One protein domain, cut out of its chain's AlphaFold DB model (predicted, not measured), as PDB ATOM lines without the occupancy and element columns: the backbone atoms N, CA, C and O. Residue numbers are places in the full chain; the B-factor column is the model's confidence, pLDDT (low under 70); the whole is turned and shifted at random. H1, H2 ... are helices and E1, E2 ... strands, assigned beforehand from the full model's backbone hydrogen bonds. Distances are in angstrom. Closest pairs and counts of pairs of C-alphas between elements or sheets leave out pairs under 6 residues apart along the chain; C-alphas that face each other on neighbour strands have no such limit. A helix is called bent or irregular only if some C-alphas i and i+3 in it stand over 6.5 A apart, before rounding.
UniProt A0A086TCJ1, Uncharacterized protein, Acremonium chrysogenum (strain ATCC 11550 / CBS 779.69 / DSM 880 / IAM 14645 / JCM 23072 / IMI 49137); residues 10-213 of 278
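AT A GLANCE: This is residues 10 to 213 of the 278 residues of an uncharacterized protein of Acremonium chrysogenum (strain ATCC 11550 / CBS 779.69 / DSM 880 / IAM 14645 / JCM 23072 / IMI 49137) (UniProt A0A086TCJ1). A single twisted sheet of six strands makes the middle of this domain, with H3 and H5 over one face, H4 packed on H3 between them, and the long helix H1 over the E2 and E1 part of the other face. H2 packs across H1, off the sheet. The printed part has 204 residues with five named helices and six named strands, in the order H1, H2, E1, E2, E3, H3, E4, H4, E5, H5, E6, and the class is mixed, helices and strands. The sheet is mixed and runs E2, E1, E3, E4, E5, E6, with E2 antiparallel to E1 and the other neighbours parallel. The whole is compact, with a radius of gyration of the C-alphas of 17.3 A and spans of 44 by 40 by 30 A.

HOW THE PARTS SIT: H1, residues 15 to 35, touches H2, residues 63 to 78, at a steep tilt of 56 degrees, opposite ways; the closest C-alphas are those of Ile 21 and Cys 68, 5.4 A apart. H2 is not on the sheet. E1, residues 87 to 93, and E2, residues 102 to 107, form a hairpin, antiparallel at 166 degrees, with N 91 and O 104 2.9 A apart, within hydrogen-bond range. H1 is on the sheet over E2 and E1 at a height of 8.5 A, along the strands but only just, at 29.6 degrees to E1 on the local plane. E3, residues 118 to 123, is parallel to E1 at 10 degrees, with N 90 and O 120 2.8 A apart. H3, residues 130 to 143, is on the opposite face from H1, over E1 and E3 at a height of 9.5 A. E4, residues 149 to 154, is parallel to E3, with N 121 and O 151 2.7 A apart. H4, residues 163 to 175, is not on the sheet but touches H3 at a shallow tilt of 15 degrees, the same way; the closest C-alphas are those of Ala 138 and Val 169, 5.0 A apart. E5, residues 181 to 186, is parallel to E4, with N 152 and O 183 2.8 A apart. H5, residues 190 to 197, only just touches H4, with 3 pairs of C-alphas within 8 A, the closest those of Met 170 and Met 196 at 7.2 A. E6, residues 203 to 207, is parallel to E5, with N 184 and O 205 2.8 A apart. H5 is over E6, on the same face as H3. E3, H3, E4, then E4, H4, E5, then E5, H5, E6 are strand-helix-strand units, two parallel neighbour strands with a helix between, each with a right-handed crossover. H3 and H5, the sheet, and H1 make three layers, helices on both faces of a sheet. In the five helices every O i to N i+4 pair is within hydrogen-bond range.

IN THESE COORDINATES: H1 begins with C-alpha 15 at (-8.679, 48.613, -27.592) and is 30.0 A long from first to last C-alpha. H2 measures 22.9 A, H3 20.5 A and H4 18.0 A. H3 is neither bent nor irregular, but only just: C-alphas 130 and 133 are 6.3 A apart. E1, the longest strand, measures 19.4 A and begins with C-alpha 87 at (-12.380, 42.882, -38.460). E6 ends with C-alpha 207 at (3.301, 54.205, -43.876).

THE WHOLE: The two C-alphas farthest apart are those of Gly 80 and Val 213, 50.8 A. The printed part has no cut. The link from H1 to H2, residues 36 to 62, is long. The mean pLDDT of the printed part is 71.5, and 77 residues are under 70, among them residues 30 to 62, 76 to 85 and 208 to 213.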
ATOM      1  N   CYS A  10      -6.426  40.518 -20.110       66.50
ATOM      2  CA  CYS A  10      -6.743  40.864 -21.490       66.50
ATOM      3  C   CYS A  10      -7.927  41.836 -21.637       66.50
ATOM      4  O   CYS A  10      -8.017  42.509 -22.664       66.50
ATOM      5  N   THR A  11      -8.824  41.959 -20.649       67.19
ATOM      6  CA  THR A  11      -9.915  42.955 -20.686       67.19
ATOM      7  C   THR A  11      -9.450  44.357 -20.329       67.19
ATOM      8  O   THR A  11     -10.022  45.319 -20.838       67.19
ATOM      9  N   GLY A  12      -8.412  44.468 -19.496       70.19
ATOM     10  CA  GLY A  12      -7.787  45.737 -19.128       70.19
ATOM     11  C   GLY A  12      -6.923  46.353 -20.232       70.19
ATOM     12  O   GLY A  12      -6.549  47.521 -20.133       70.19
ATOM     13  N   LEU A  13      -6.616  45.604 -21.298       76.56
ATOM     14  CA  LEU A  13      -5.806  46.111 -22.403       76.56
ATOM     15  C   LEU A  13      -6.552  47.194 -23.214       76.56
ATOM     16  O   LEU A  13      -7.728  47.014 -23.563       76.56
ATOM     17  N   PRO A  14      -5.855  48.273 -23.623       78.00
ATOM     18  CA  PRO A  14      -6.374  49.246 -24.580       78.00
ATOM     19  C   PRO A  14      -6.938  48.579 -25.843       78.00
ATOM     20  O   PRO A  14      -6.428  47.555 -26.311       78.00
ATOM     21  N   ALA A  15      -7.997  49.159 -26.414       71.00
ATOM     22  CA  ALA A  15      -8.679  48.613 -27.592       71.00
ATOM     23  C   ALA A  15      -7.731  48.440 -28.791       71.00
ATOM     24  O   ALA A  15      -7.833  47.467 -29.537       71.00
ATOM     25  N   GLU A  16      -6.764  49.343 -28.933       70.75
ATOM     26  CA  GLU A  16      -5.730  49.314 -29.958       70.75
ATOM     27  C   GLU A  16      -4.842  48.074 -29.816       70.75
ATOM     28  O   GLU A  16      -4.627  47.365 -30.799       70.75
ATOM     29  N   ILE A  17      -4.382  47.765 -28.598       75.06
ATOM     30  CA  ILE A  17      -3.527  46.598 -28.328       75.06
ATOM     31  C   ILE A  17      -4.298  45.308 -28.602       75.06
ATOM     32  O   ILE A  17      -3.801  44.424 -29.301       75.06
ATOM     33  N   ARG A  18      -5.549  45.225 -28.136       76.94
ATOM     34  CA  ARG A  18      -6.435  44.083 -28.412       76.94
ATOM     35  C   ARG A  18      -6.645  43.875 -29.911       76.94
ATOM     36  O   ARG A  18      -6.560  42.749 -30.400       76.94
ATOM     37  N   SER A  19      -6.839  44.962 -30.660       73.50
ATOM     38  CA  SER A  19      -6.967  44.907 -32.116       73.50
ATOM     39  C   SER A  19      -5.682  44.423 -32.793       73.50
ATOM     40  O   SER A  19      -5.768  43.610 -33.711       73.50
ATOM     41  N   GLN A  20      -4.500  44.846 -32.332       77.81
ATOM     42  CA  GLN A  20      -3.223  44.369 -32.877       77.81
ATOM     43  C   GLN A  20      -2.985  42.881 -32.601       77.81
ATOM     44  O   GLN A  20      -2.569  42.156 -33.502       77.81
ATOM     45  N   ILE A  21      -3.318  42.400 -31.399       79.38
ATOM     46  CA  ILE A  21      -3.270  40.968 -31.059       79.38
ATOM     47  C   ILE A  21      -4.152  40.165 -32.023       79.38
ATOM     48  O   ILE A  21      -3.724  39.144 -32.567       79.38
ATOM     49  N   GLN A  22      -5.369  40.652 -32.276       76.31
ATOM     50  CA  GLN A  22      -6.319  40.002 -33.173       76.31
ATOM     51  C   GLN A  22      -5.840  40.004 -34.631       76.31
ATOM     52  O   GLN A  22      -5.916  38.976 -35.306       76.31
ATOM     53  N   ILE A  23      -5.324  41.139 -35.109       76.50
ATOM     54  CA  ILE A  23      -4.739  41.282 -36.446       76.50
ATOM     55  C   ILE A  23      -3.587  40.301 -36.629       76.50
ATOM     56  O   ILE A  23      -3.560  39.577 -37.622       76.50
ATOM     57  N   HIS A  24      -2.669  40.246 -35.662       79.25
ATOM     58  CA  HIS A  24      -1.513  39.362 -35.727       79.25
ATOM     59  C   HIS A  24      -1.942  37.892 -35.766       79.25
ATOM     60  O   HIS A  24      -1.496  37.139 -36.628       79.25
ATOM     61  N   TYR A  25      -2.875  37.495 -34.894       80.38
ATOM     62  CA  TYR A  25      -3.398  36.132 -34.873       80.38
ATOM     63  C   TYR A  25      -4.073  35.736 -36.196       80.38
ATOM     64  O   TYR A  25      -3.760  34.684 -36.755       80.38
ATOM     65  N   LEU A  26      -4.994  36.569 -36.700       74.19
ATOM     66  CA  LEU A  26      -5.731  36.292 -37.938       74.19
ATOM     67  C   LEU A  26      -4.802  36.293 -39.157       74.19
ATOM     68  O   LEU A  26      -4.921  35.410 -40.004       74.19
ATOM     69  N   GLY A  27      -3.873  37.250 -39.228       73.38
ATOM     70  CA  GLY A  27      -2.890  37.358 -40.301       73.38
ATOM     71  C   GLY A  27      -1.990  36.129 -40.377       73.38
ATOM     72  O   GLY A  27      -1.921  35.492 -41.423       73.38
ATOM     73  N   GLU A  28      -1.374  35.731 -39.262       74.12
ATOM     74  CA  GLU A  28      -0.503  34.549 -39.210       74.12
ATOM     75  C   GLU A  28      -1.253  33.252 -39.537       74.12
ATOM     76  O   GLU A  28      -0.761  32.436 -40.317       74.12
ATOM     77  N   HIS A  29      -2.465  33.059 -39.002       70.88
ATOM     78  CA  HIS A  29      -3.271  31.876 -39.330       70.88
ATOM     79  C   HIS A  29      -3.633  31.821 -40.814       70.88
ATOM     80  O   HIS A  29      -3.544  30.758 -41.430       70.88
ATOM     81  N   LEU A  30      -4.017  32.957 -41.396       69.94
ATOM     82  CA  LEU A  30      -4.403  33.016 -42.797       69.94
ATOM     83  C   LEU A  30      -3.208  32.812 -43.730       69.94
ATOM     84  O   LEU A  30      -3.327  32.080 -44.710       69.94
ATOM     85  N   ARG A  31      -2.049  33.399 -43.410       68.88
ATOM     86  CA  ARG A  31      -0.787  33.174 -44.129       68.88
ATOM     87  C   ARG A  31      -0.381  31.708 -44.077       68.88
ATOM     88  O   ARG A  31      -0.129  31.101 -45.115       68.88
ATOM     89  N   ALA A  32      -0.398  31.108 -42.889       66.75
ATOM     90  CA  ALA A  32      -0.093  29.693 -42.723       66.75
ATOM     91  C   ALA A  32      -1.036  28.798 -43.545       66.75
ATOM     92  O   ALA A  32      -0.563  27.901 -44.243       66.75
ATOM     93  N   ALA A  33      -2.345  29.073 -43.527       64.56
ATOM     94  CA  ALA A  33      -3.335  28.337 -44.313       64.56
ATOM     95  C   ALA A  33      -3.146  28.531 -45.829       64.56
ATOM     96  O   ALA A  33      -3.234  27.571 -46.598       64.56
ATOM     97  N   ALA A  34      -2.842  29.753 -46.272       61.88
ATOM     98  CA  ALA A  34      -2.634  30.059 -47.682       61.88
ATOM     99  C   ALA A  34      -1.376  29.372 -48.244       61.88
ATOM    100  O   ALA A  34      -1.406  28.856 -49.365       61.88
ATOM    101  N   ILE A  35      -0.304  29.296 -47.446       58.09
ATOM    102  CA  ILE A  35       0.973  28.661 -47.805       58.09
ATOM    103  C   ILE A  35       0.868  27.124 -47.850       58.09
ATOM    104  O   ILE A  35       1.582  26.487 -48.627       58.09
ATOM    105  N   GLN A  36       0.011  26.508 -47.030       56.66
ATOM    106  CA  GLN A  36       0.063  25.061 -46.767       56.66
ATOM    107  C   GLN A  36      -0.659  24.147 -47.772       56.66
ATOM    108  O   GLN A  36      -0.491  22.933 -47.668       56.66
ATOM    109  N   GLY A  37      -1.380  24.658 -48.778       49.00
ATOM    110  CA  GLY A  37      -2.136  23.758 -49.671       49.00
ATOM    111  C   GLY A  37      -3.475  23.325 -49.054       49.00
ATOM    112  O   GLY A  37      -3.536  23.165 -47.836       49.00
ATOM    113  N   PRO A  38      -4.567  23.096 -49.818       46.69
ATOM    114  CA  PRO A  38      -5.676  22.348 -49.250       46.69
ATOM    115  C   PRO A  38      -5.211  20.894 -49.152       46.69
ATOM    116  O   PRO A  38      -5.146  20.199 -50.163       46.69
ATOM    117  N   ARG A  39      -4.863  20.414 -47.955       46.47
ATOM    118  CA  ARG A  39      -4.788  18.958 -47.762       46.47
ATOM    119  C   ARG A  39      -6.170  18.315 -47.738       46.47
ATOM    120  O   ARG A  39      -6.255  17.133 -48.031       46.47
ATOM    121  N   ASP A  40      -7.226  19.106 -47.550       41.59
ATOM    122  CA  ASP A  40      -8.606  18.650 -47.659       41.59
ATOM    123  C   ASP A  40      -9.484  19.679 -48.376       41.59
ATOM    124  O   ASP A  40      -9.407  20.885 -48.142       41.59
ATOM    125  N   ARG A  41     -10.328  19.182 -49.284       38.94
ATOM    126  CA  ARG A  41     -11.262  19.941 -50.134       38.94
ATOM    127  C   ARG A  41     -12.469  20.474 -49.352       38.94
ATOM    128  O   ARG A  41     -13.600  20.358 -49.823       38.94
ATOM    129  N   HIS A  42     -12.284  20.978 -48.139       37.62
ATOM    130  CA  HIS A  42     -13.383  21.512 -47.338       37.62
ATOM    131  C   HIS A  42     -13.271  23.035 -47.239       37.62
ATOM    132  O   HIS A  42     -12.230  23.595 -46.913       37.62
ATOM    133  N   ASN A  43     -14.363  23.666 -47.664       35.09
ATOM    134  CA  ASN A  43     -14.638  25.093 -47.801       35.09
ATOM    135  C   ASN A  43     -13.867  25.995 -46.805       35.09
ATOM    136  O   ASN A  43     -14.064  25.852 -45.602       35.09
ATOM    137  N   PRO A  44     -13.065  26.981 -47.259       39.72
ATOM    138  CA  PRO A  44     -12.325  27.883 -46.368       39.72
ATOM    139  C   PRO A  44     -13.183  29.031 -45.801       39.72
ATOM    140  O   PRO A  44     -12.655  29.985 -45.242       39.72
ATOM    141  N   THR A  45     -14.504  28.996 -45.981       35.06
ATOM    142  CA  THR A  45     -15.395  30.133 -45.703       35.06
ATOM    143  C   THR A  45     -15.880  30.242 -44.262       35.06
ATOM    144  O   THR A  45     -16.463  31.267 -43.915       35.06
ATOM    145  N   GLN A  46     -15.617  29.257 -43.405       37.66
ATOM    146  CA  GLN A  46     -15.983  29.315 -41.993       37.66
ATOM    147  C   GLN A  46     -14.846  28.760 -41.135       37.66
ATOM    148  O   GLN A  46     -14.607  27.557 -41.093       37.66
ATOM    149  N   LEU A  47     -14.168  29.647 -40.403       41.66
ATOM    150  CA  LEU A  47     -13.529  29.287 -39.135       41.66
ATOM    151  C   LEU A  47     -14.657  29.081 -38.115       41.66
ATOM    152  O   LEU A  47     -14.839  29.890 -37.208       41.66
ATOM    153  N   ASP A  48     -15.470  28.048 -38.337       32.94
ATOM    154  CA  ASP A  48     -16.389  27.579 -37.315       32.94
ATOM    155  C   ASP A  48     -15.576  27.014 -36.155       32.94
ATOM    156  O   ASP A  48     -14.468  26.497 -36.309       32.94
ATOM    157  N   ASP A  49     -16.174  27.179 -34.987       35.69
ATOM    158  CA  ASP A  49     -15.676  27.025 -33.627       35.69
ATOM    159  C   ASP A  49     -15.310  25.588 -33.227       35.69
ATOM    160  O   ASP A  49     -15.513  25.153 -32.096       35.69
ATOM    161  N   VAL A  50     -14.797  24.810 -34.169       31.75
ATOM    162  CA  VAL A  50     -14.128  23.560 -33.864       31.75
ATOM    163  C   VAL A  50     -12.760  23.966 -33.341       31.75
ATOM    164  O   VAL A  50     -12.089  24.800 -33.950       31.75
ATOM    165  N   ASP A  51     -12.327  23.400 -32.213       38.03
ATOM    166  CA  ASP A  51     -10.906  23.264 -31.910       38.03
ATOM    167  C   ASP A  51     -10.264  22.629 -33.145       38.03
ATOM    168  O   ASP A  51     -10.227  21.408 -33.278       38.03
ATOM    169  N   VAL A  52      -9.855  23.466 -34.106       37.09
ATOM    170  CA  VAL A  52      -9.233  23.032 -35.342       37.09
ATOM    171  C   VAL A  52      -8.019  22.272 -34.851       37.09
ATOM    172  O   VAL A  52      -7.150  22.901 -34.230       37.09
ATOM    173  N   PRO A  53      -8.005  20.935 -35.000       30.59
ATOM    174  CA  PRO A  53      -7.022  20.097 -34.353       30.59
ATOM    175  C   PRO A  53      -5.725  20.523 -34.978       30.59
ATOM    176  O   PRO A  53      -5.545  20.214 -36.152       30.59
ATOM    177  N   THR A  54      -4.940  21.318 -34.231       38.88
ATOM    178  CA  THR A  54      -3.644  21.897 -34.599       38.88
ATOM    179  C   THR A  54      -3.331  21.522 -36.026       38.88
ATOM    180  O   THR A  54      -2.714  20.469 -36.226       38.88
ATOM    181  N   HIS A  55      -3.888  22.264 -37.006       38.81
ATOM    182  CA  HIS A  55      -3.533  22.036 -38.406       38.81
ATOM    183  C   HIS A  55      -2.029  21.937 -38.357       38.81
ATOM    184  O   HIS A  55      -1.417  22.846 -37.793       38.81
ATOM    185  N   ARG A  56      -1.484  20.765 -38.713       37.97
ATOM    186  CA  ARG A  56      -0.080  20.447 -38.474       37.97
ATOM    187  C   ARG A  56       0.701  21.484 -39.243       37.97
ATOM    188  O   ARG A  56       0.931  21.314 -40.439       37.97
ATOM    189  N   PHE A  57       1.022  22.581 -38.569       39.59
ATOM    190  CA  PHE A  57       1.743  23.645 -39.190       39.59
ATOM    191  C   PHE A  57       3.057  22.984 -39.573       39.59
ATOM    192  O   PHE A  57       3.702  22.351 -38.736       39.59
ATOM    193  N   SER A  58       3.433  23.059 -40.847       41.78
ATOM    194  CA  SER A  58       4.729  22.534 -41.293       41.78
ATOM    195  C   SER A  58       5.887  23.139 -40.486       41.78
ATOM    196  O   SER A  58       6.960  22.553 -40.395       41.78
ATOM    197  N   THR A  59       5.632  24.298 -39.883       51.88
ATOM    198  CA  THR A  59       6.477  25.033 -38.952       51.88
ATOM    199  C   THR A  59       5.638  25.373 -37.721       51.88
ATOM    200  O   THR A  59       4.580  25.965 -37.898       51.88
ATOM    201  N   PRO A  60       6.053  25.033 -36.490       57.75
ATOM    202  CA  PRO A  60       5.271  25.351 -35.298       57.75
ATOM    203  C   PRO A  60       4.945  26.856 -35.242       57.75
ATOM    204  O   PRO A  60       5.791  27.666 -35.629       57.75
ATOM    205  N   PRO A  61       3.732  27.246 -34.795       64.38
ATOM    206  CA  PRO A  61       3.372  28.653 -34.662       64.38
ATOM    207  C   PRO A  61       4.396  29.360 -33.772       64.38
ATOM    208  O   PRO A  61       4.862  28.792 -32.780       64.38
ATOM    209  N   SER A  62       4.758  30.591 -34.135       69.94
ATOM    210  CA  SER A  62       5.721  31.370 -33.356       69.94
ATOM    211  C   SER A  62       5.236  31.539 -31.905       69.94
ATOM    212  O   SER A  62       4.022  31.545 -31.663       69.94
ATOM    213  N   PRO A  63       6.146  31.722 -30.926       73.06
ATOM    214  CA  PRO A  63       5.752  32.007 -29.546       73.06
ATOM    215  C   PRO A  63       4.767  33.178 -29.449       73.06
ATOM    216  O   PRO A  63       3.800  33.105 -28.700       73.06
ATOM    217  N   LEU A  64       4.948  34.205 -30.287       75.06
ATOM    218  CA  LEU A  64       4.033  35.339 -30.386       75.06
ATOM    219  C   LEU A  64       2.637  34.925 -30.874       75.06
ATOM    220  O   LEU A  64       1.643  35.321 -30.275       75.06
ATOM    221  N   SER A  65       2.541  34.086 -31.909       71.62
ATOM    222  CA  SER A  65       1.254  33.580 -32.405       71.62
ATOM    223  C   SER A  65       0.515  32.760 -31.340       71.62
ATOM    224  O   SER A  65      -0.700  32.900 -31.172       71.62
ATOM    225  N   LEU A  66       1.251  31.952 -30.568       74.75
ATOM    226  CA  LEU A  66       0.708  31.209 -29.430       74.75
ATOM    227  C   LEU A  66       0.215  32.148 -28.320       74.75
ATOM    228  O   LEU A  66      -0.910  31.979 -27.849       74.75
ATOM    229  N   SER A  67       0.998  33.165 -27.953       77.44
ATOM    230  CA  SER A  67       0.584  34.193 -26.991       77.44
ATOM    231  C   SER A  67      -0.665  34.940 -27.464       77.44
ATOM    232  O   SER A  67      -1.626  35.053 -26.707       77.44
ATOM    233  N   CYS A  68      -0.722  35.363 -28.730       77.56
ATOM    234  CA  CYS A  68      -1.897  36.025 -29.295       77.56
ATOM    235  C   CYS A  68      -3.129  35.108 -29.328       77.56
ATOM    236  O   CYS A  68      -4.239  35.572 -29.076       77.56
ATOM    237  N   LYS A  69      -2.956  33.802 -29.586       76.38
ATOM    238  CA  LYS A  69      -4.042  32.810 -29.518       76.38
ATOM    239  C   LYS A  69      -4.620  32.698 -28.108       76.38
ATOM    240  O   LYS A  69      -5.839  32.661 -27.952       76.38
ATOM    241  N   LEU A  70      -3.752  32.628 -27.099       76.44
ATOM    242  CA  LEU A  70      -4.154  32.547 -25.693       76.44
ATOM    243  C   LEU A  70      -4.868  33.829 -25.256       76.44
ATOM    244  O   LEU A  70      -5.987  33.756 -24.756       76.44
ATOM    245  N   MET A  71      -4.281  34.989 -25.559       77.12
ATOM    246  CA  MET A  71      -4.884  36.294 -25.281       77.12
ATOM    247  C   MET A  71      -6.238  36.455 -25.979       77.12
ATOM    248  O   MET A  71      -7.185  36.958 -25.386       77.12
ATOM    249  N   ARG A  72      -6.380  35.974 -27.221       73.88
ATOM    250  CA  ARG A  72      -7.668  35.980 -27.929       73.88
ATOM    251  C   ARG A  72      -8.728  35.142 -27.223       73.88
ATOM    252  O   ARG A  72      -9.875  35.577 -27.161       73.88
ATOM    253  N   ARG A  73      -8.382  33.949 -26.732       73.19
ATOM    254  CA  ARG A  73      -9.326  33.101 -25.982       73.19
ATOM    255  C   ARG A  73      -9.827  33.836 -24.738       73.19
ATOM    256  O   ARG A  73     -11.030  33.963 -24.557       73.19
ATOM    257  N   GLU A  74      -8.918  34.449 -23.987       73.12
ATOM    258  CA  GLU A  74      -9.256  35.246 -22.804       73.12
ATOM    259  C   GLU A  74     -10.116  36.483 -23.139       73.12
ATOM    260  O   GLU A  74     -11.095  36.771 -22.448       73.12
ATOM    261  N   MET A  75      -9.811  37.190 -24.236       73.12
ATOM    262  CA  MET A  75     -10.630  38.309 -24.726       73.12
ATOM    263  C   MET A  75     -12.038  37.865 -25.129       73.12
ATOM    264  O   MET A  75     -13.001  38.572 -24.855       73.12
ATOM    265  N   ARG A  76     -12.169  36.696 -25.764       68.06
ATOM    266  CA  ARG A  76     -13.458  36.152 -26.204       68.06
ATOM    267  C   ARG A  76     -14.342  35.765 -25.024       68.06
ATOM    268  O   ARG A  76     -15.527  36.094 -25.019       68.06
ATOM    269  N   ASP A  77     -13.758  35.093 -24.039       58.78
ATOM    270  CA  ASP A  77     -14.476  34.593 -22.864       58.78
ATOM    271  C   ASP A  77     -14.972  35.733 -21.963       58.78
ATOM    272  O   ASP A  77     -15.907  35.560 -21.185       58.78
ATOM    273  N   SER A  78     -14.380  36.920 -22.097       56.12
ATOM    274  CA  SER A  78     -14.686  38.090 -21.278       56.12
ATOM    275  C   SER A  78     -15.587  39.132 -21.949       56.12
ATOM    276  O   SER A  78     -16.226  39.923 -21.256       56.12
ATOM    277  N   SER A  79     -15.696  39.137 -23.281       52.62
ATOM    278  CA  SER A  79     -16.508  40.109 -24.032       52.62
ATOM    279  C   SER A  79     -17.970  39.699 -24.270       52.62
ATOM    280  O   SER A  79     -18.711  40.426 -24.935       52.62
ATOM    281  N   GLY A  80     -18.402  38.532 -23.776       45.06
ATOM    282  CA  GLY A  80     -19.679  37.931 -24.173       45.06
ATOM    283  C   GLY A  80     -19.736  37.610 -25.682       45.06
ATOM    284  O   GLY A  80     -18.780  37.872 -26.417       45.06
ATOM    285  N   PRO A  81     -20.856  37.069 -26.197       42.75
ATOM    286  CA  PRO A  81     -21.025  36.696 -27.614       42.75
ATOM    287  C   PRO A  81     -21.052  37.894 -28.593       42.75
ATOM    288  O   PRO A  81     -21.378  37.740 -29.771       42.75
ATOM    289  N   THR A  82     -20.701  39.091 -28.119       42.22
ATOM    290  CA  THR A  82     -20.940  40.375 -28.782       42.22
ATOM    291  C   THR A  82     -19.745  41.324 -28.649       42.22
ATOM    292  O   THR A  82     -19.926  42.538 -28.582       42.22
ATOM    293  N   ALA A  83     -18.508  40.812 -28.656       43.94
ATOM    294  CA  ALA A  83     -17.373  41.668 -29.016       43.94
ATOM    295  C   ALA A  83     -17.685  42.353 -30.359       43.94
ATOM    296  O   ALA A  83     -18.301  41.709 -31.217       43.94
ATOM    297  N   PRO A  84     -17.318  43.634 -30.557       47.97
ATOM    298  CA  PRO A  84     -17.612  44.382 -31.773       47.97
ATOM    299  C   PRO A  84     -16.833  43.787 -32.951       47.97
ATOM    300  O   PRO A  84     -15.783  44.272 -33.361       47.97
ATOM    301  N   GLY A  85     -17.382  42.699 -33.484       60.31
ATOM    302  CA  GLY A  85     -16.945  42.025 -34.682       60.31
ATOM    303  C   GLY A  85     -17.132  42.969 -35.852       60.31
ATOM    304  O   GLY A  85     -18.233  43.447 -36.131       60.31
ATOM    305  N   GLY A  86     -16.019  43.244 -36.507       75.38
ATOM    306  CA  GLY A  86     -15.977  43.970 -37.764       75.38
ATOM    307  C   GLY A  86     -14.610  43.915 -38.420       75.38
ATOM    308  O   GLY A  86     -14.390  44.636 -39.388       75.38
ATOM    309  N   LEU A  87     -13.699  43.090 -37.899       83.31
ATOM    310  CA  LEU A  87     -12.380  42.882 -38.460       83.31
ATOM    311  C   LEU A  87     -12.413  41.709 -39.437       83.31
ATOM    312  O   LEU A  87     -12.753  40.583 -39.063       83.31
ATOM    313  N   ALA A  88     -12.008  41.979 -40.668       85.31
ATOM    314  CA  ALA A  88     -11.707  40.961 -41.655       85.31
ATOM    315  C   ALA A  88     -10.273  41.140 -42.152       85.31
ATOM    316  O   ALA A  88      -9.778  42.256 -42.306       85.31
ATOM    317  N   VAL A  89      -9.617  40.022 -42.415       84.62
ATOM    318  CA  VAL A  89      -8.304  39.935 -43.028       84.62
ATOM    319  C   VAL A  89      -8.464  39.195 -44.343       84.62
ATOM    320  O   VAL A  89      -8.871  38.037 -44.355       84.62
ATOM    321  N   PHE A  90      -8.142  39.851 -45.447       85.00
ATOM    322  CA  PHE A  90      -8.081  39.261 -46.773       85.00
ATOM    323  C   PHE A  90      -6.619  39.163 -47.196       85.00
ATOM    324  O   PHE A  90      -5.914  40.168 -47.228       85.00
ATOM    325  N   CYS A  91      -6.159  37.959 -47.508       83.12
ATOM    326  CA  CYS A  91      -4.780  37.706 -47.906       83.12
ATOM    327  C   CYS A  91      -4.736  37.138 -49.318       83.12
ATOM    328  O   CYS A  91      -5.547  36.282 -49.678       83.12
ATOM    329  N   VAL A  92      -3.765  37.596 -50.097       78.12
ATOM    330  CA  VAL A  92      -3.414  37.046 -51.398       78.12
ATOM    331  C   VAL A  92      -1.976  36.547 -51.322       78.12
ATOM    332  O   VAL A  92      -1.060  37.337 -51.106       78.12
ATOM    333  N   ALA A  93      -1.782  35.245 -51.503       73.50
ATOM    334  CA  ALA A  93      -0.492  34.580 -51.349       73.50
ATOM    335  C   ALA A  93      -0.149  33.727 -52.582       73.50
ATOM    336  O   ALA A  93      -1.051  33.259 -53.288       73.50
ATOM    337  N   PRO A  94       1.145  33.500 -52.869       67.38
ATOM    338  CA  PRO A  94       1.551  32.626 -53.962       67.38
ATOM    339  C   PRO A  94       1.075  31.186 -53.717       67.38
ATOM    340  O   PRO A  94       1.207  30.647 -52.618       67.38
ATOM    341  N   SER A  95       0.538  30.535 -54.751       66.12
ATOM    342  CA  SER A  95       0.271  29.095 -54.706       66.12
ATOM    343  C   SER A  95       1.566  28.315 -54.893       66.12
ATOM    344  O   SER A  95       2.348  28.612 -55.793       66.12
ATOM    345  N   ARG A  96       1.780  27.288 -54.064       60.53
ATOM    346  CA  ARG A  96       2.914  26.362 -54.217       60.53
ATOM    347  C   ARG A  96       2.734  25.359 -55.357       60.53
ATOM    348  O   ARG A  96       3.724  24.788 -55.794       60.53
ATOM    349  N   GLU A  97       1.499  25.113 -55.797       53.50
ATOM    350  CA  GLU A  97       1.196  23.935 -56.623       53.50
ATOM    351  C   GLU A  97       0.890  24.261 -58.085       53.50
ATOM    352  O   GLU A  97       1.316  23.513 -58.949       53.50
ATOM    353  N   PHE A  98       0.252  25.382 -58.406       50.00
ATOM    354  CA  PHE A  98      -0.011  25.799 -59.788       50.00
ATOM    355  C   PHE A  98      -0.201  27.313 -59.789       50.00
ATOM    356  O   PHE A  98      -0.871  27.812 -58.888       50.00
ATOM    357  N   GLY A  99       0.408  28.011 -60.752       56.78
ATOM    358  CA  GLY A  99       0.714  29.453 -60.777       56.78
ATOM    359  C   GLY A  99      -0.407  30.479 -60.553       56.78
ATOM    360  O   GLY A  99      -0.141  31.667 -60.691       56.78
ATOM    361  N   GLU A 100      -1.619  30.076 -60.174       64.31
ATOM    362  CA  GLU A 100      -2.680  30.995 -59.767       64.31
ATOM    363  C   GLU A 100      -2.519  31.432 -58.300       64.31
ATOM    364  O   GLU A 100      -2.213  30.613 -57.431       64.31
ATOM    365  N   PRO A 101      -2.743  32.714 -57.974       68.88
ATOM    366  CA  PRO A 101      -2.658  33.197 -56.602       68.88
ATOM    367  C   PRO A 101      -3.776  32.625 -55.723       68.88
ATOM    368  O   PRO A 101      -4.937  32.540 -56.125       68.88
ATOM    369  N   ARG A 102      -3.440  32.284 -54.477       74.31
ATOM    370  CA  ARG A 102      -4.411  31.855 -53.467       74.31
ATOM    371  C   ARG A 102      -4.951  33.061 -52.732       74.31
ATOM    372  O   ARG A 102      -4.192  33.936 -52.327       74.31
ATOM    373  N   MET A 103      -6.260  33.072 -52.533       77.88
ATOM    374  CA  MET A 103      -6.944  34.100 -51.760       77.88
ATOM    375  C   MET A 103      -7.556  33.461 -50.527       77.88
ATOM    376  O   MET A 103      -8.253  32.452 -50.623       77.88
ATOM    377  N   GLY A 104      -7.280  34.054 -49.377       77.62
ATOM    378  CA  GLY A 104      -7.838  33.661 -48.098       77.62
ATOM    379  C   GLY A 104      -8.598  34.821 -47.473       77.62
ATOM    380  O   GLY A 104      -8.252  35.985 -47.670       77.62
ATOM    381  N   LEU A 105      -9.616  34.489 -46.686       81.25
ATOM    382  CA  LEU A 105     -10.319  35.432 -45.832       81.25
ATOM    383  C   LEU A 105     -10.394  34.844 -44.422       81.25
ATOM    384  O   LEU A 105     -10.812  33.704 -44.251       81.25
ATOM    385  N   ALA A 106     -10.016  35.628 -43.422       79.69
ATOM    386  CA  ALA A 106     -10.225  35.313 -42.018       79.69
ATOM    387  C   ALA A 106     -10.976  36.467 -41.363       79.69
ATOM    388  O   ALA A 106     -10.673  37.630 -41.612       79.69
ATOM    389  N   ALA A 107     -11.954  36.165 -40.521       76.00
ATOM    390  CA  ALA A 107     -12.744  37.183 -39.848       76.00
ATOM    391  C   ALA A 107     -12.959  36.834 -38.380       76.00
ATOM    392  O   ALA A 107     -12.753  35.700 -37.935       76.00
ATOM    393  N   GLU A 108     -13.349  37.842 -37.613       71.69
ATOM    394  CA  GLU A 108     -13.716  37.676 -36.218       71.69
ATOM    395  C   GLU A 108     -15.207  37.356 -36.050       71.69
ATOM    396  O   GLU A 108     -16.069  38.097 -36.526       71.69
ATOM    397  N   GLY A 109     -15.505  36.285 -35.307       69.56
ATOM    398  CA  GLY A 109     -16.864  35.916 -34.911       69.56
ATOM    399  C   GLY A 109     -17.755  35.489 -36.080       69.56
ATOM    400  O   GLY A 109     -17.280  34.965 -37.087       69.56
ATOM    401  N   HIS A 110     -19.065  35.706 -35.936       70.19
ATOM    402  CA  HIS A 110     -20.033  35.433 -36.998       70.19
ATOM    403  C   HIS A 110     -19.872  36.434 -38.139       70.19
ATOM    404  O   HIS A 110     -20.270  37.599 -38.041       70.19
ATOM    405  N   PHE A 111     -19.286  35.952 -39.228       75.81
ATOM    406  CA  PHE A 111     -18.952  36.759 -40.381       75.81
ATOM    407  C   PHE A 111     -20.182  37.088 -41.238       75.81
ATOM    408  O   PHE A 111     -20.826  36.202 -41.797       75.81
ATOM    409  N   THR A 112     -20.457  38.382 -41.403       82.06
ATOM    410  CA  THR A 112     -21.288  38.907 -42.491       82.06
ATOM    411  C   THR A 112     -20.603  40.130 -43.086       82.06
ATOM    412  O   THR A 112     -20.028  40.945 -42.360       82.06
ATOM    413  N   TRP A 113     -20.652  40.279 -44.410       84.94
ATOM    414  CA  TRP A 113     -19.955  41.371 -45.092       84.94
ATOM    415  C   TRP A 113     -20.407  42.753 -44.605       84.94
ATOM    416  O   TRP A 113     -19.576  43.622 -44.363       84.94
ATOM    417  N   GLN A 114     -21.700  42.921 -44.330       86.69
ATOM    418  CA  GLN A 114     -22.290  44.157 -43.806       86.69
ATOM    419  C   GLN A 114     -21.829  44.501 -42.385       86.69
ATOM    420  O   GLN A 114     -22.117  45.580 -41.892       86.69
ATOM    421  N   ARG A 115     -21.149  43.598 -41.674       84.06
ATOM    422  CA  ARG A 115     -20.598  43.893 -40.344       84.06
ATOM    423  C   ARG A 115     -19.117  44.230 -40.388       84.06
ATOM    424  O   ARG A 115     -18.582  44.685 -39.380       84.06
ATOM    425  N   VAL A 116     -18.450  44.050 -41.529       88.38
ATOM    426  CA  VAL A 116     -17.032  44.377 -41.678       88.38
ATOM    427  C   VAL A 116     -16.865  45.894 -41.627       88.38
ATOM    428  O   VAL A 116     -17.267  46.607 -42.538       88.38
ATOM    429  N   ARG A 117     -16.255  46.384 -40.548       90.25
ATOM    430  CA  ARG A 117     -15.903  47.796 -40.332       90.25
ATOM    431  C   ARG A 117     -14.443  48.077 -40.671       90.25
ATOM    432  O   ARG A 117     -14.116  49.176 -41.105       90.25
ATOM    433  N   ARG A 118     -13.566  47.089 -40.502       90.44
ATOM    434  CA  ARG A 118     -12.135  47.178 -40.783       90.44
ATOM    435  C   ARG A 118     -11.696  45.983 -41.616       90.44
ATOM    436  O   ARG A 118     -11.848  44.841 -41.190       90.44
ATOM    437  N   LEU A 119     -11.123  46.256 -42.780       91.69
ATOM    438  CA  LEU A 119     -10.557  45.249 -43.669       91.69
ATOM    439  C   LEU A 119      -9.049  45.452 -43.749       91.69
ATOM    440  O   LEU A 119      -8.598  46.522 -44.153       91.69
ATOM    441  N   LEU A 120      -8.289  44.420 -43.395       89.31
ATOM    442  CA  LEU A 120      -6.865  44.347 -43.682       89.31
ATOM    443  C   LEU A 120      -6.662  43.522 -44.938       89.31
ATOM    444  O   LEU A 120      -7.107  42.381 -45.021       89.31
ATOM    445  N   PHE A 121      -5.982  44.106 -45.903       89.25
ATOM    446  CA  PHE A 121      -5.634  43.502 -47.166       89.25
ATOM    447  C   PHE A 121      -4.128  43.238 -47.189       89.25
ATOM    448  O   PHE A 121      -3.342  44.182 -47.189       89.25
ATOM    449  N   PHE A 122      -3.728  41.970 -47.220       83.94
ATOM    450  CA  PHE A 122      -2.333  41.558 -47.353       83.94
ATOM    451  C   PHE A 122      -2.087  41.024 -48.760       83.94
ATOM    452  O   PHE A 122      -2.754  40.084 -49.195       83.94
ATOM    453  N   ASN A 123      -1.117  41.602 -49.467       78.81
ATOM    454  CA  ASN A 123      -0.668  41.086 -50.755       78.81
ATOM    455  C   ASN A 123       0.786  40.615 -50.675       78.81
ATOM    456  O   ASN A 123       1.712  41.425 -50.713       78.81
ATOM    457  N   GLU A 124       0.972  39.300 -50.624       71.75
ATOM    458  CA  GLU A 124       2.285  38.647 -50.605       71.75
ATOM    459  C   GLU A 124       2.776  38.260 -52.006       71.75
ATOM    460  O   GLU A 124       3.827  37.636 -52.162       71.75
ATOM    461  N   LEU A 125       2.029  38.608 -53.058       68.69
ATOM    462  CA  LEU A 125       2.456  38.336 -54.423       68.69
ATOM    463  C   LEU A 125       3.575  39.299 -54.831       68.69
ATOM    464  O   LEU A 125       3.341  40.466 -55.138       68.69
ATOM    465  N   GLY A 126       4.790  38.768 -54.960       57.00
ATOM    466  CA  GLY A 126       5.923  39.486 -55.551       57.00
ATOM    467  C   GLY A 126       5.885  39.605 -57.085       57.00
ATOM    468  O   GLY A 126       6.870  40.048 -57.677       57.00
ATOM    469  N   HIS A 127       4.800  39.180 -57.751       54.22
ATOM    470  CA  HIS A 127       4.781  38.897 -59.192       54.22
ATOM    471  C   HIS A 127       3.562  39.467 -59.971       54.22
ATOM    472  O   HIS A 127       2.587  39.913 -59.367       54.22
ATOM    473  N   PRO A 128       3.639  39.490 -61.326       48.44
ATOM    474  CA  PRO A 128       2.903  40.360 -62.254       48.44
ATOM    475  C   PRO A 128       1.379  40.232 -62.318       48.44
ATOM    476  O   PRO A 128       0.720  41.119 -62.857       48.44
ATOM    477  N   GLU A 129       0.775  39.151 -61.837       57.53
ATOM    478  CA  GLU A 129      -0.648  38.879 -62.084       57.53
ATOM    479  C   GLU A 129      -1.575  39.668 -61.143       57.53
ATOM    480  O   GLU A 129      -2.500  39.147 -60.529       57.53
ATOM    481  N   ALA A 130      -1.335  40.981 -61.065       56.34
ATOM    482  CA  ALA A 130      -2.064  41.954 -60.267       56.34
ATOM    483  C   ALA A 130      -3.572  42.001 -60.588       56.34
ATOM    484  O   ALA A 130      -4.382  42.431 -59.774       56.34
ATOM    485  N   GLY A 131      -3.963  41.595 -61.799       64.56
ATOM    486  CA  GLY A 131      -5.300  41.856 -62.325       64.56
ATOM    487  C   GLY A 131      -6.425  41.056 -61.670       64.56
ATOM    488  O   GLY A 131      -7.482  41.619 -61.394       64.56
ATOM    489  N   SER A 132      -6.223  39.762 -61.410       69.12
ATOM    490  CA  SER A 132      -7.302  38.866 -60.968       69.12
ATOM    491  C   SER A 132      -7.726  39.128 -59.521       69.12
ATOM    492  O   SER A 132      -8.921  39.199 -59.230       69.12
ATOM    493  N   TRP A 133      -6.775  39.356 -58.615       75.88
ATOM    494  CA  TRP A 133      -7.081  39.614 -57.208       75.88
ATOM    495  C   TRP A 133      -7.551  41.048 -56.949       75.88
ATOM    496  O   TRP A 133      -8.352  41.251 -56.042       75.88
ATOM    497  N   LEU A 134      -7.154  42.040 -57.760       80.31
ATOM    498  CA  LEU A 134      -7.696  43.405 -57.651       80.31
ATOM    499  C   LEU A 134      -9.204  43.439 -57.929       80.31
ATOM    500  O   LEU A 134      -9.942  44.173 -57.275       80.31
ATOM    501  N   VAL A 135      -9.683  42.612 -58.864       82.50
ATOM    502  CA  VAL A 135     -11.126  42.444 -59.102       82.50
ATOM    503  C   VAL A 135     -11.812  41.873 -57.864       82.50
ATOM    504  O   VAL A 135     -12.850  42.384 -57.454       82.50
ATOM    505  N   ARG A 136     -11.203  40.867 -57.230       83.94
ATOM    506  CA  ARG A 136     -11.740  40.238 -56.017       83.94
ATOM    507  C   ARG A 136     -11.738  41.190 -54.830       83.94
ATOM    508  O   ARG A 136     -12.732  41.241 -54.117       83.94
ATOM    509  N   LEU A 137     -10.688  41.994 -54.667       87.06
ATOM    510  CA  LEU A 137     -10.656  43.063 -53.675       87.06
ATOM    511  C   LEU A 137     -11.801  44.053 -53.910       87.06
ATOM    512  O   LEU A 137     -12.516  44.386 -52.973       87.06
ATOM    513  N   ALA A 138     -12.033  44.480 -55.154       89.56
ATOM    514  CA  ALA A 138     -13.159  45.355 -55.470       89.56
ATOM    515  C   ALA A 138     -14.515  44.720 -55.110       89.56
ATOM    516  O   ALA A 138     -15.396  45.413 -54.607       89.56
ATOM    517  N   ASP A 139     -14.691  43.418 -55.342       89.50
ATOM    518  CA  ASP A 139     -15.926  42.707 -54.995       89.50
ATOM    519  C   ASP A 139     -16.100  42.576 -53.470       89.50
ATOM    520  O   ASP A 139     -17.197  42.790 -52.955       89.50
ATOM    521  N   VAL A 140     -15.012  42.319 -52.738       90.00
ATOM    522  CA  VAL A 140     -14.974  42.311 -51.267       90.00
ATOM    523  C   VAL A 140     -15.356  43.679 -50.698       90.00
ATOM    524  O   VAL A 140     -16.219  43.765 -49.827       90.00
ATOM    525  N   LEU A 141     -14.764  44.754 -51.223       92.75
ATOM    526  CA  LEU A 141     -15.070  46.123 -50.805       92.75
ATOM    527  C   LEU A 141     -16.539  46.476 -51.067       92.75
ATOM    528  O   LEU A 141     -17.169  47.099 -50.225       92.75
ATOM    529  N   LYS A 142     -17.111  46.046 -52.198       92.69
ATOM    530  CA  LYS A 142     -18.541  46.253 -52.488       92.69
ATOM    531  C   LYS A 142     -19.456  45.498 -51.530       92.69
ATOM    532  O   LYS A 142     -20.519  46.006 -51.185       92.69
ATOM    533  N   ALA A 143     -19.080  44.279 -51.147       89.88
ATOM    534  CA  ALA A 143     -19.869  43.481 -50.217       89.88
ATOM    535  C   ALA A 143     -19.854  44.090 -48.805       89.88
ATOM    536  O   ALA A 143     -20.857  44.032 -48.093       89.88
ATOM    537  N   ALA A 144     -18.731  44.693 -48.410       91.75
ATOM    538  CA  ALA A 144     -18.524  45.290 -47.099       91.75
ATOM    539  C   ALA A 144     -19.099  46.716 -46.978       91.75
ATOM    540  O   ALA A 144     -18.368  47.638 -46.646       91.75
ATOM    541  N   SER A 145     -20.410  46.900 -47.193       92.12
ATOM    542  CA  SER A 145     -21.109  48.214 -47.217       92.12
ATOM    543  C   SER A 145     -20.792  49.163 -46.051       92.12
ATOM    544  O   SER A 145     -20.857  50.391 -46.156       92.12
ATOM    545  N   ASP A 146     -20.441  48.566 -44.926       92.44
ATOM    546  CA  ASP A 146     -20.282  49.179 -43.620       92.44
ATOM    547  C   ASP A 146     -18.811  49.445 -43.268       92.44
ATOM    548  O   ASP A 146     -18.518  49.937 -42.173       92.44
ATOM    549  N   LEU A 147     -17.900  49.154 -44.203       94.44
ATOM    550  CA  LEU A 147     -16.461  49.322 -44.073       94.44
ATOM    551  C   LEU A 147     -16.103  50.788 -43.842       94.44
ATOM    552  O   LEU A 147     -16.367  51.636 -44.691       94.44
ATOM    553  N   THR A 148     -15.441  51.061 -42.718       94.50
ATOM    554  CA  THR A 148     -14.959  52.392 -42.333       94.50
ATOM    555  C   THR A 148     -13.459  52.554 -42.512       94.50
ATOM    556  O   THR A 148     -12.990  53.661 -42.792       94.50
ATOM    557  N   THR A 149     -12.707  51.459 -42.381       93.75
ATOM    558  CA  THR A 149     -11.245  51.447 -42.456       93.75
ATOM    559  C   THR A 149     -10.756  50.355 -43.401       93.75
ATOM    560  O   THR A 149     -10.967  49.171 -43.148       93.75
ATOM    561  N   LEU A 150     -10.047  50.750 -44.454       94.06
ATOM    562  CA  LEU A 150      -9.288  49.850 -45.316       94.06
ATOM    563  C   LEU A 150      -7.807  49.996 -44.981       94.06
ATOM    564  O   LEU A 150      -7.276  51.101 -45.033       94.06
ATOM    565  N   GLU A 151      -7.132  48.901 -44.659       91.31
ATOM    566  CA  GLU A 151      -5.683  48.878 -44.474       91.31
ATOM    567  C   GLU A 151      -5.074  47.925 -45.488       91.31
ATOM    568  O   GLU A 151      -5.517  46.789 -45.606       91.31
ATOM    569  N   MET A 152      -4.085  48.384 -46.241       88.25
ATOM    570  CA  MET A 152      -3.452  47.604 -47.294       88.25
ATOM    571  C   MET A 152      -1.967  47.473 -47.007       88.25
ATOM    572  O   MET A 152      -1.260  48.477 -46.990       88.25
ATOM    573  N   GLU A 153      -1.485  46.250 -46.833       82.94
ATOM    574  CA  GLU A 153      -0.066  45.935 -46.930       82.94
ATOM    575  C   GLU A 153       0.247  45.585 -48.384       82.94
ATOM    576  O   GLU A 153      -0.218  44.585 -48.941       82.94
ATOM    577  N   TRP A 154       0.986  46.479 -49.024       77.31
ATOM    578  CA  TRP A 154       1.166  46.534 -50.456       77.31
ATOM    579  C   TRP A 154       2.629  46.311 -50.830       77.31
ATOM    580  O   TRP A 154       3.470  47.201 -50.699       77.31
ATOM    581  N   ASN A 155       2.920  45.119 -51.353       70.62
ATOM    582  CA  ASN A 155       4.254  44.747 -51.824       70.62
ATOM    583  C   ASN A 155       4.334  44.130 -53.253       70.62
ATOM    584  O   ASN A 155       5.170  43.258 -53.488       70.62
ATOM    585  N   PRO A 156       3.505  44.514 -54.251       63.22
ATOM    586  CA  PRO A 156       3.725  44.098 -55.630       63.22
ATOM    587  C   PRO A 156       4.818  44.939 -56.304       63.22
ATOM    588  O   PRO A 156       4.939  46.148 -56.094       63.22
ATOM    589  N   ARG A 157       5.574  44.319 -57.213       60.38
ATOM    590  CA  ARG A 157       6.547  45.038 -58.046       60.38
ATOM    591  C   ARG A 157       5.826  45.998 -59.010       60.38
ATOM    592  O   ARG A 157       4.943  45.594 -59.766       60.38
ATOM    593  N   MET A 158       6.249  47.265 -59.012       54.16
ATOM    594  CA  MET A 158       5.592  48.428 -59.648       54.16
ATOM    595  C   MET A 158       5.261  48.301 -61.148       54.16
ATOM    596  O   MET A 158       4.405  49.022 -61.653       54.16
ATOM    597  N   HIS A 159       5.904  47.393 -61.882       53.47
ATOM    598  CA  HIS A 159       5.818  47.329 -63.343       53.47
ATOM    599  C   HIS A 159       4.564  46.629 -63.892       53.47
ATOM    600  O   HIS A 159       4.427  46.544 -65.112       53.47
ATOM    601  N   VAL A 160       3.647  46.122 -63.050       53.28
ATOM    602  CA  VAL A 160       2.568  45.240 -63.553       53.28
ATOM    603  C   VAL A 160       1.148  45.560 -63.111       53.28
ATOM    604  O   VAL A 160       0.199  44.836 -63.423       53.28
ATOM    605  N   ILE A 161       0.936  46.698 -62.472       57.59
ATOM    606  CA  ILE A 161      -0.431  47.099 -62.164       57.59
ATOM    607  C   ILE A 161      -1.019  47.793 -63.396       57.59
ATOM    608  O   ILE A 161      -0.902  49.002 -63.583       57.59
ATOM    609  N   ARG A 162      -1.636  47.001 -64.283       57.16
ATOM    610  CA  ARG A 162      -2.365  47.519 -65.452       57.16
ATOM    611  C   ARG A 162      -3.487  48.459 -64.992       57.16
ATOM    612  O   ARG A 162      -4.322  48.088 -64.167       57.16
ATOM    613  N   GLY A 163      -3.547  49.652 -65.586       61.75
ATOM    614  CA  GLY A 163      -4.418  50.752 -65.149       61.75
ATOM    615  C   GLY A 163      -5.929  50.465 -65.124       61.75
ATOM    616  O   GLY A 163      -6.665  51.176 -64.451       61.75
ATOM    617  N   LEU A 164      -6.423  49.427 -65.803       65.19
ATOM    618  CA  LEU A 164      -7.851  49.073 -65.789       65.19
ATOM    619  C   LEU A 164      -8.314  48.477 -64.447       65.19
ATOM    620  O   LEU A 164      -9.347  48.890 -63.923       65.19
ATOM    621  N   PHE A 165      -7.550  47.549 -63.865       73.00
ATOM    622  CA  PHE A 165      -7.916  46.911 -62.592       73.00
ATOM    623  C   PHE A 165      -7.723  47.860 -61.409       73.00
ATOM    624  O   PHE A 165      -8.572  47.929 -60.523       73.00
ATOM    625  N   ALA A 166      -6.663  48.668 -61.482       75.06
ATOM    626  CA  ALA A 166      -6.422  49.822 -60.627       75.06
ATOM    627  C   ALA A 166      -7.664  50.711 -60.499       75.06
ATOM    628  O   ALA A 166      -8.216  50.887 -59.418       75.06
ATOM    629  N   ARG A 167      -8.153  51.201 -61.645       81.38
ATOM    630  CA  ARG A 167      -9.303  52.107 -61.728       81.38
ATOM    631  C   ARG A 167     -10.570  51.503 -61.144       81.38
ATOM    632  O   ARG A 167     -11.380  52.236 -60.594       81.38
ATOM    633  N   ARG A 168     -10.761  50.183 -61.249       84.69
ATOM    634  CA  ARG A 168     -11.923  49.514 -60.646       84.69
ATOM    635  C   ARG A 168     -11.871  49.578 -59.122       84.69
ATOM    636  O   ARG A 168     -12.882  49.928 -58.525       84.69
ATOM    637  N   VAL A 169     -10.729  49.265 -58.509       86.75
ATOM    638  CA  VAL A 169     -10.569  49.372 -57.049       86.75
ATOM    639  C   VAL A 169     -10.711  50.823 -56.611       86.75
ATOM    640  O   VAL A 169     -11.500  51.102 -55.717       86.75
ATOM    641  N   MET A 170     -10.039  51.748 -57.297       87.88
ATOM    642  CA  MET A 170     -10.110  53.181 -57.002       87.88
ATOM    643  C   MET A 170     -11.541  53.715 -57.062       87.88
ATOM    644  O   MET A 170     -11.967  54.403 -56.141       87.88
ATOM    645  N   ARG A 171     -12.311  53.315 -58.081       91.25
ATOM    646  CA  ARG A 171     -13.734  53.654 -58.196       91.25
ATOM    647  C   ARG A 171     -14.545  53.127 -57.014       91.25
ATOM    648  O   ARG A 171     -15.319  53.871 -56.425       91.25
ATOM    649  N   VAL A 172     -14.362  51.857 -56.648       92.75
ATOM    650  CA  VAL A 172     -15.082  51.277 -55.505       92.75
ATOM    651  C   VAL A 172     -14.716  52.000 -54.213       92.75
ATOM    652  O   VAL A 172     -15.607  52.345 -53.452       92.75
ATOM    653  N   VAL A 173     -13.434  52.284 -53.986       92.69
ATOM    654  CA  VAL A 173     -12.951  53.025 -52.813       92.69
ATOM    655  C   VAL A 173     -13.542  54.440 -52.758       92.69
ATOM    656  O   VAL A 173     -13.991  54.868 -51.691       92.69
ATOM    657  N   SER A 174     -13.595  55.147 -53.893       92.25
ATOM    658  CA  SER A 174     -14.172  56.493 -53.964       92.25
ATOM    659  C   SER A 174     -15.679  56.497 -53.717       92.25
ATOM    660  O   SER A 174     -16.176  57.360 -53.002       92.25
ATOM    661  N   GLU A 175     -16.397  55.523 -54.282       94.12
ATOM    662  CA  GLU A 175     -17.860  55.418 -54.197       94.12
ATOM    663  C   GLU A 175     -18.332  54.766 -52.886       94.12
ATOM    664  O   GLU A 175     -19.525  54.779 -52.586       94.12
ATOM    665  N   HIS A 176     -17.421  54.196 -52.091       95.62
ATOM    666  CA  HIS A 176     -17.788  53.483 -50.873       95.62
ATOM    667  C   HIS A 176     -18.373  54.448 -49.823       95.62
ATOM    668  O   HIS A 176     -17.643  55.325 -49.350       95.62
ATOM    669  N   PRO A 177     -19.636  54.292 -49.388       92.44
ATOM    670  CA  PRO A 177     -20.329  55.315 -48.601       92.44
ATOM    671  C   PRO A 177     -19.733  55.494 -47.201       92.44
ATOM    672  O   PRO A 177     -19.535  56.616 -46.745       92.44
ATOM    673  N   SER A 178     -19.387  54.385 -46.546       94.50
ATOM    674  CA  SER A 178     -18.954  54.370 -45.142       94.50
ATOM    675  C   SER A 178     -17.438  54.458 -44.955       94.50
ATOM    676  O   SER A 178     -16.964  54.546 -43.827       94.50
ATOM    677  N   LEU A 179     -16.655  54.390 -46.040       96.06
ATOM    678  CA  LEU A 179     -15.197  54.283 -45.944       96.06
ATOM    679  C   LEU A 179     -14.615  55.664 -45.665       96.06
ATOM    680  O   LEU A 179     -14.830  56.579 -46.452       96.06
ATOM    681  N   HIS A 180     -13.855  55.815 -44.587       93.62
ATOM    682  CA  HIS A 180     -13.298  57.112 -44.191       93.62
ATOM    683  C   HIS A 180     -11.784  57.082 -44.048       93.62
ATOM    684  O   HIS A 180     -11.139  58.110 -44.231       93.62
ATOM    685  N   VAL A 181     -11.205  55.925 -43.735       93.75
ATOM    686  CA  VAL A 181      -9.766  55.791 -43.512       93.75
ATOM    687  C   VAL A 181      -9.197  54.751 -44.461       93.75
ATOM    688  O   VAL A 181      -9.668  53.618 -44.508       93.75
ATOM    689  N   ILE A 182      -8.160  55.144 -45.194       93.75
ATOM    690  CA  ILE A 182      -7.381  54.267 -46.060       93.75
ATOM    691  C   ILE A 182      -5.946  54.317 -45.550       93.75
ATOM    692  O   ILE A 182      -5.283  55.347 -45.663       93.75
ATOM    693  N   ARG A 183      -5.470  53.223 -44.960       91.81
ATOM    694  CA  ARG A 183      -4.068  53.065 -44.571       91.81
ATOM    695  C   ARG A 183      -3.355  52.199 -45.586       91.81
ATOM    696  O   ARG A 183      -3.873  51.170 -46.006       91.81
ATOM    697  N   ILE A 184      -2.162  52.610 -45.966       86.81
ATOM    698  CA  ILE A 184      -1.352  51.931 -46.963       86.81
ATOM    699  C   ILE A 184       0.036  51.736 -46.378       86.81
ATOM    700  O   ILE A 184       0.646  52.707 -45.952       86.81
ATOM    701  N   ARG A 185       0.532  50.505 -46.390       84.75
ATOM    702  CA  ARG A 185       1.899  50.142 -46.017       84.75
ATOM    703  C   ARG A 185       2.634  49.604 -47.233       84.75
ATOM    704  O   ARG A 185       2.086  48.745 -47.916       84.75
ATOM    705  N   GLY A 186       3.851  50.071 -47.492       77.94
ATOM    706  CA  GLY A 186       4.703  49.563 -48.574       77.94
ATOM    707  C   GLY A 186       4.675  50.385 -49.871       77.94
ATOM    708  O   GLY A 186       4.346  51.570 -49.887       77.94
ATOM    709  N   ASN A 187       5.081  49.764 -50.983       74.00
ATOM    710  CA  ASN A 187       5.419  50.453 -52.238       74.00
ATOM    711  C   ASN A 187       4.204  50.623 -53.176       74.00
ATOM    712  O   ASN A 187       4.095  49.966 -54.215       74.00
ATOM    713  N   VAL A 188       3.231  51.458 -52.788       75.56
ATOM    714  CA  VAL A 188       2.071  51.800 -53.643       75.56
ATOM    715  C   VAL A 188       2.461  52.816 -54.706       75.56
ATOM    716  O   VAL A 188       3.137  53.763 -54.358       75.56
ATOM    717  N   PRO A 189       1.982  52.742 -55.965       74.69
ATOM    718  CA  PRO A 189       2.273  53.759 -56.982       74.69
ATOM    719  C   PRO A 189       1.889  55.203 -56.588       74.69
ATOM    720  O   PRO A 189       0.756  55.454 -56.178       74.69
ATOM    721  N   ARG A 190       2.772  56.197 -56.825       77.81
ATOM    722  CA  ARG A 190       2.506  57.633 -56.527       77.81
ATOM    723  C   ARG A 190       1.177  58.137 -57.102       77.81
ATOM    724  O   ARG A 190       0.469  58.844 -56.384       77.81
ATOM    725  N   PRO A 191       0.807  57.797 -58.355       80.31
ATOM    726  CA  PRO A 191      -0.467  58.234 -58.915       80.31
ATOM    727  C   PRO A 191      -1.672  57.761 -58.097       80.31
ATOM    728  O   PRO A 191      -2.618  58.522 -57.940       80.31
ATOM    729  N   TRP A 192      -1.613  56.557 -57.518       81.88
ATOM    730  CA  TRP A 192      -2.700  56.027 -56.697       81.88
ATOM    731  C   TRP A 192      -2.836  56.783 -55.388       81.88
ATOM    732  O   TRP A 192      -3.944  57.148 -55.016       81.88
ATOM    733  N   VAL A 193      -1.719  57.042 -54.702       83.38
ATOM    734  CA  VAL A 193      -1.739  57.810 -53.451       83.38
ATOM    735  C   VAL A 193      -2.344  59.190 -53.693       83.38
ATOM    736  O   VAL A 193      -3.222  59.608 -52.945       83.38
ATOM    737  N   ARG A 194      -1.929  59.874 -54.768       84.25
ATOM    738  CA  ARG A 194      -2.474  61.189 -55.143       84.25
ATOM    739  C   ARG A 194      -3.967  61.127 -55.453       84.25
ATOM    740  O   ARG A 194      -4.717  61.967 -54.974       84.25
ATOM    741  N   GLU A 195      -4.393  60.135 -56.231       85.88
ATOM    742  CA  GLU A 195      -5.799  59.960 -56.602       85.88
ATOM    743  C   GLU A 195      -6.665  59.614 -55.381       85.88
ATOM    744  O   GLU A 195      -7.727  60.204 -55.225       85.88
ATOM    745  N   MET A 196      -6.201  58.750 -54.466       86.94
ATOM    746  CA  MET A 196      -6.910  58.454 -53.211       86.94
ATOM    747  C   MET A 196      -6.962  59.670 -52.285       86.94
ATOM    748  O   MET A 196      -7.995  59.928 -51.675       86.94
ATOM    749  N   ALA A 197      -5.867  60.426 -52.171       87.38
ATOM    750  CA  ALA A 197      -5.804  61.610 -51.315       87.38
ATOM    751  C   ALA A 197      -6.703  62.750 -51.820       87.38
ATOM    752  O   ALA A 197      -7.149  63.576 -51.029       87.38
ATOM    753  N   ALA A 198      -6.995  62.779 -53.123       89.94
ATOM    754  CA  ALA A 198      -7.944  63.709 -53.723       89.94
ATOM    755  C   ALA A 198      -9.417  63.293 -53.529       89.94
ATOM    756  O   ALA A 198     -10.313  64.057 -53.895       89.94
ATOM    757  N   MET A 199      -9.702  62.103 -52.978       91.38
ATOM    758  CA  MET A 199     -11.077  61.634 -52.787       91.38
ATOM    759  C   MET A 199     -11.755  62.367 -51.619       91.38
ATOM    760  O   MET A 199     -11.235  62.372 -50.500       91.38
ATOM    761  N   PRO A 200     -12.952  62.943 -51.829       89.75
ATOM    762  CA  PRO A 200     -13.652  63.675 -50.782       89.75
ATOM    763  C   PRO A 200     -14.062  62.744 -49.635       89.75
ATOM    764  O   PRO A 200     -14.560  61.637 -49.849       89.75
ATOM    765  N   GLY A 201     -13.856  63.199 -48.397       89.06
ATOM    766  CA  GLY A 201     -14.248  62.460 -47.191       89.06
ATOM    767  C   GLY A 201     -13.383  61.237 -46.863       89.06
ATOM    768  O   GLY A 201     -13.750  60.469 -45.970       89.06
ATOM    769  N   LYS A 202     -12.251  61.043 -47.556       91.56
ATOM    770  CA  LYS A 202     -11.296  59.956 -47.297       91.56
ATOM    771  C   LYS A 202     -10.005  60.515 -46.705       91.56
ATOM    772  O   LYS A 202      -9.368  61.391 -47.278       91.56
ATOM    773  N   LYS A 203      -9.582  59.971 -45.567       93.50
ATOM    774  CA  LYS A 203      -8.253  60.187 -44.997       93.50
ATOM    775  C   LYS A 203      -7.327  59.079 -45.481       93.50
ATOM    776  O   LYS A 203      -7.491  57.925 -45.084       93.50
ATOM    777  N   VAL A 204      -6.341  59.442 -46.293       89.81
ATOM    778  CA  VAL A 204      -5.283  58.527 -46.734       89.81
ATOM    779  C   VAL A 204      -4.067  58.686 -45.834       89.81
ATOM    780  O   VAL A 204      -3.573  59.794 -45.640       89.81
ATOM    781  N   VAL A 205      -3.594  57.578 -45.277       88.88
ATOM    782  CA  VAL A 205      -2.368  57.498 -44.481       88.88
ATOM    783  C   VAL A 205      -1.444  56.511 -45.173       88.88
ATOM    784  O   VAL A 205      -1.847  55.378 -45.433       88.88
ATOM    785  N   VAL A 206      -0.224  56.936 -45.483       83.94
ATOM    786  CA  VAL A 206       0.786  56.066 -46.091       83.94
ATOM    787  C   VAL A 206       1.940  55.896 -45.110       83.94
ATOM    788  O   VAL A 206       2.485  56.880 -44.619       83.94
ATOM    789  N   GLU A 207       2.273  54.649 -44.815       80.62
ATOM    790  CA  GLU A 207       3.301  54.205 -43.876       80.62
ATOM    791  C   GLU A 207       4.363  53.399 -44.655       80.62
ATOM    792  O   GLU A 207       4.031  52.656 -45.579       80.62
ATOM    793  N   ASP A 208       5.643  53.555 -44.303       64.19
ATOM    794  CA  ASP A 208       6.771  52.781 -44.858       64.19
ATOM    795  C   ASP A 208       6.853  52.753 -46.406       64.19
ATOM    796  O   ASP A 208       6.860  51.695 -47.042       64.19
ATOM    797  N   MET A 209       6.926  53.932 -47.042       56.19
ATOM    798  CA  MET A 209       7.119  54.044 -48.496       56.19
ATOM    799  C   MET A 209       8.558  53.705 -48.908       56.19
ATOM    800  O   MET A 209       9.479  54.480 -48.673       56.19
ATOM    801  N   LEU A 210       8.744  52.581 -49.602       55.19
ATOM    802  CA  LEU A 210       9.995  52.245 -50.290       55.19
ATOM    803  C   LEU A 210       9.846  52.548 -51.787       55.19
ATOM    804  O   LEU A 210       9.406  51.687 -52.546       55.19
ATOM    805  N   TRP A 211      10.177  53.763 -52.233       51.06
ATOM    806  CA  TRP A 211      10.225  54.069 -53.668       51.06
ATOM    807  C   TRP A 211      11.542  53.565 -54.272       51.06
ATOM    808  O   TRP A 211      12.616  53.996 -53.866       51.06
ATOM    809  N   GLU A 212      11.474  52.710 -55.294       46.44
ATOM    810  CA  GLU A 212      12.605  52.533 -56.211       46.44
ATOM    811  C   GLU A 212      12.591  53.703 -57.206       46.44
ATOM    812  O   GLU A 212      11.768  53.732 -58.126       46.44
ATOM    813  N   VAL A 213      13.471  54.686 -57.015       42.81
ATOM    814  CA  VAL A 213      13.740  55.717 -58.024       42.81
ATOM    815  C   VAL A 213      14.729  55.125 -59.032       42.81
ATOM    816  O   VAL A 213      15.758  54.565 -58.660       42.81
TER     817      VAL A 213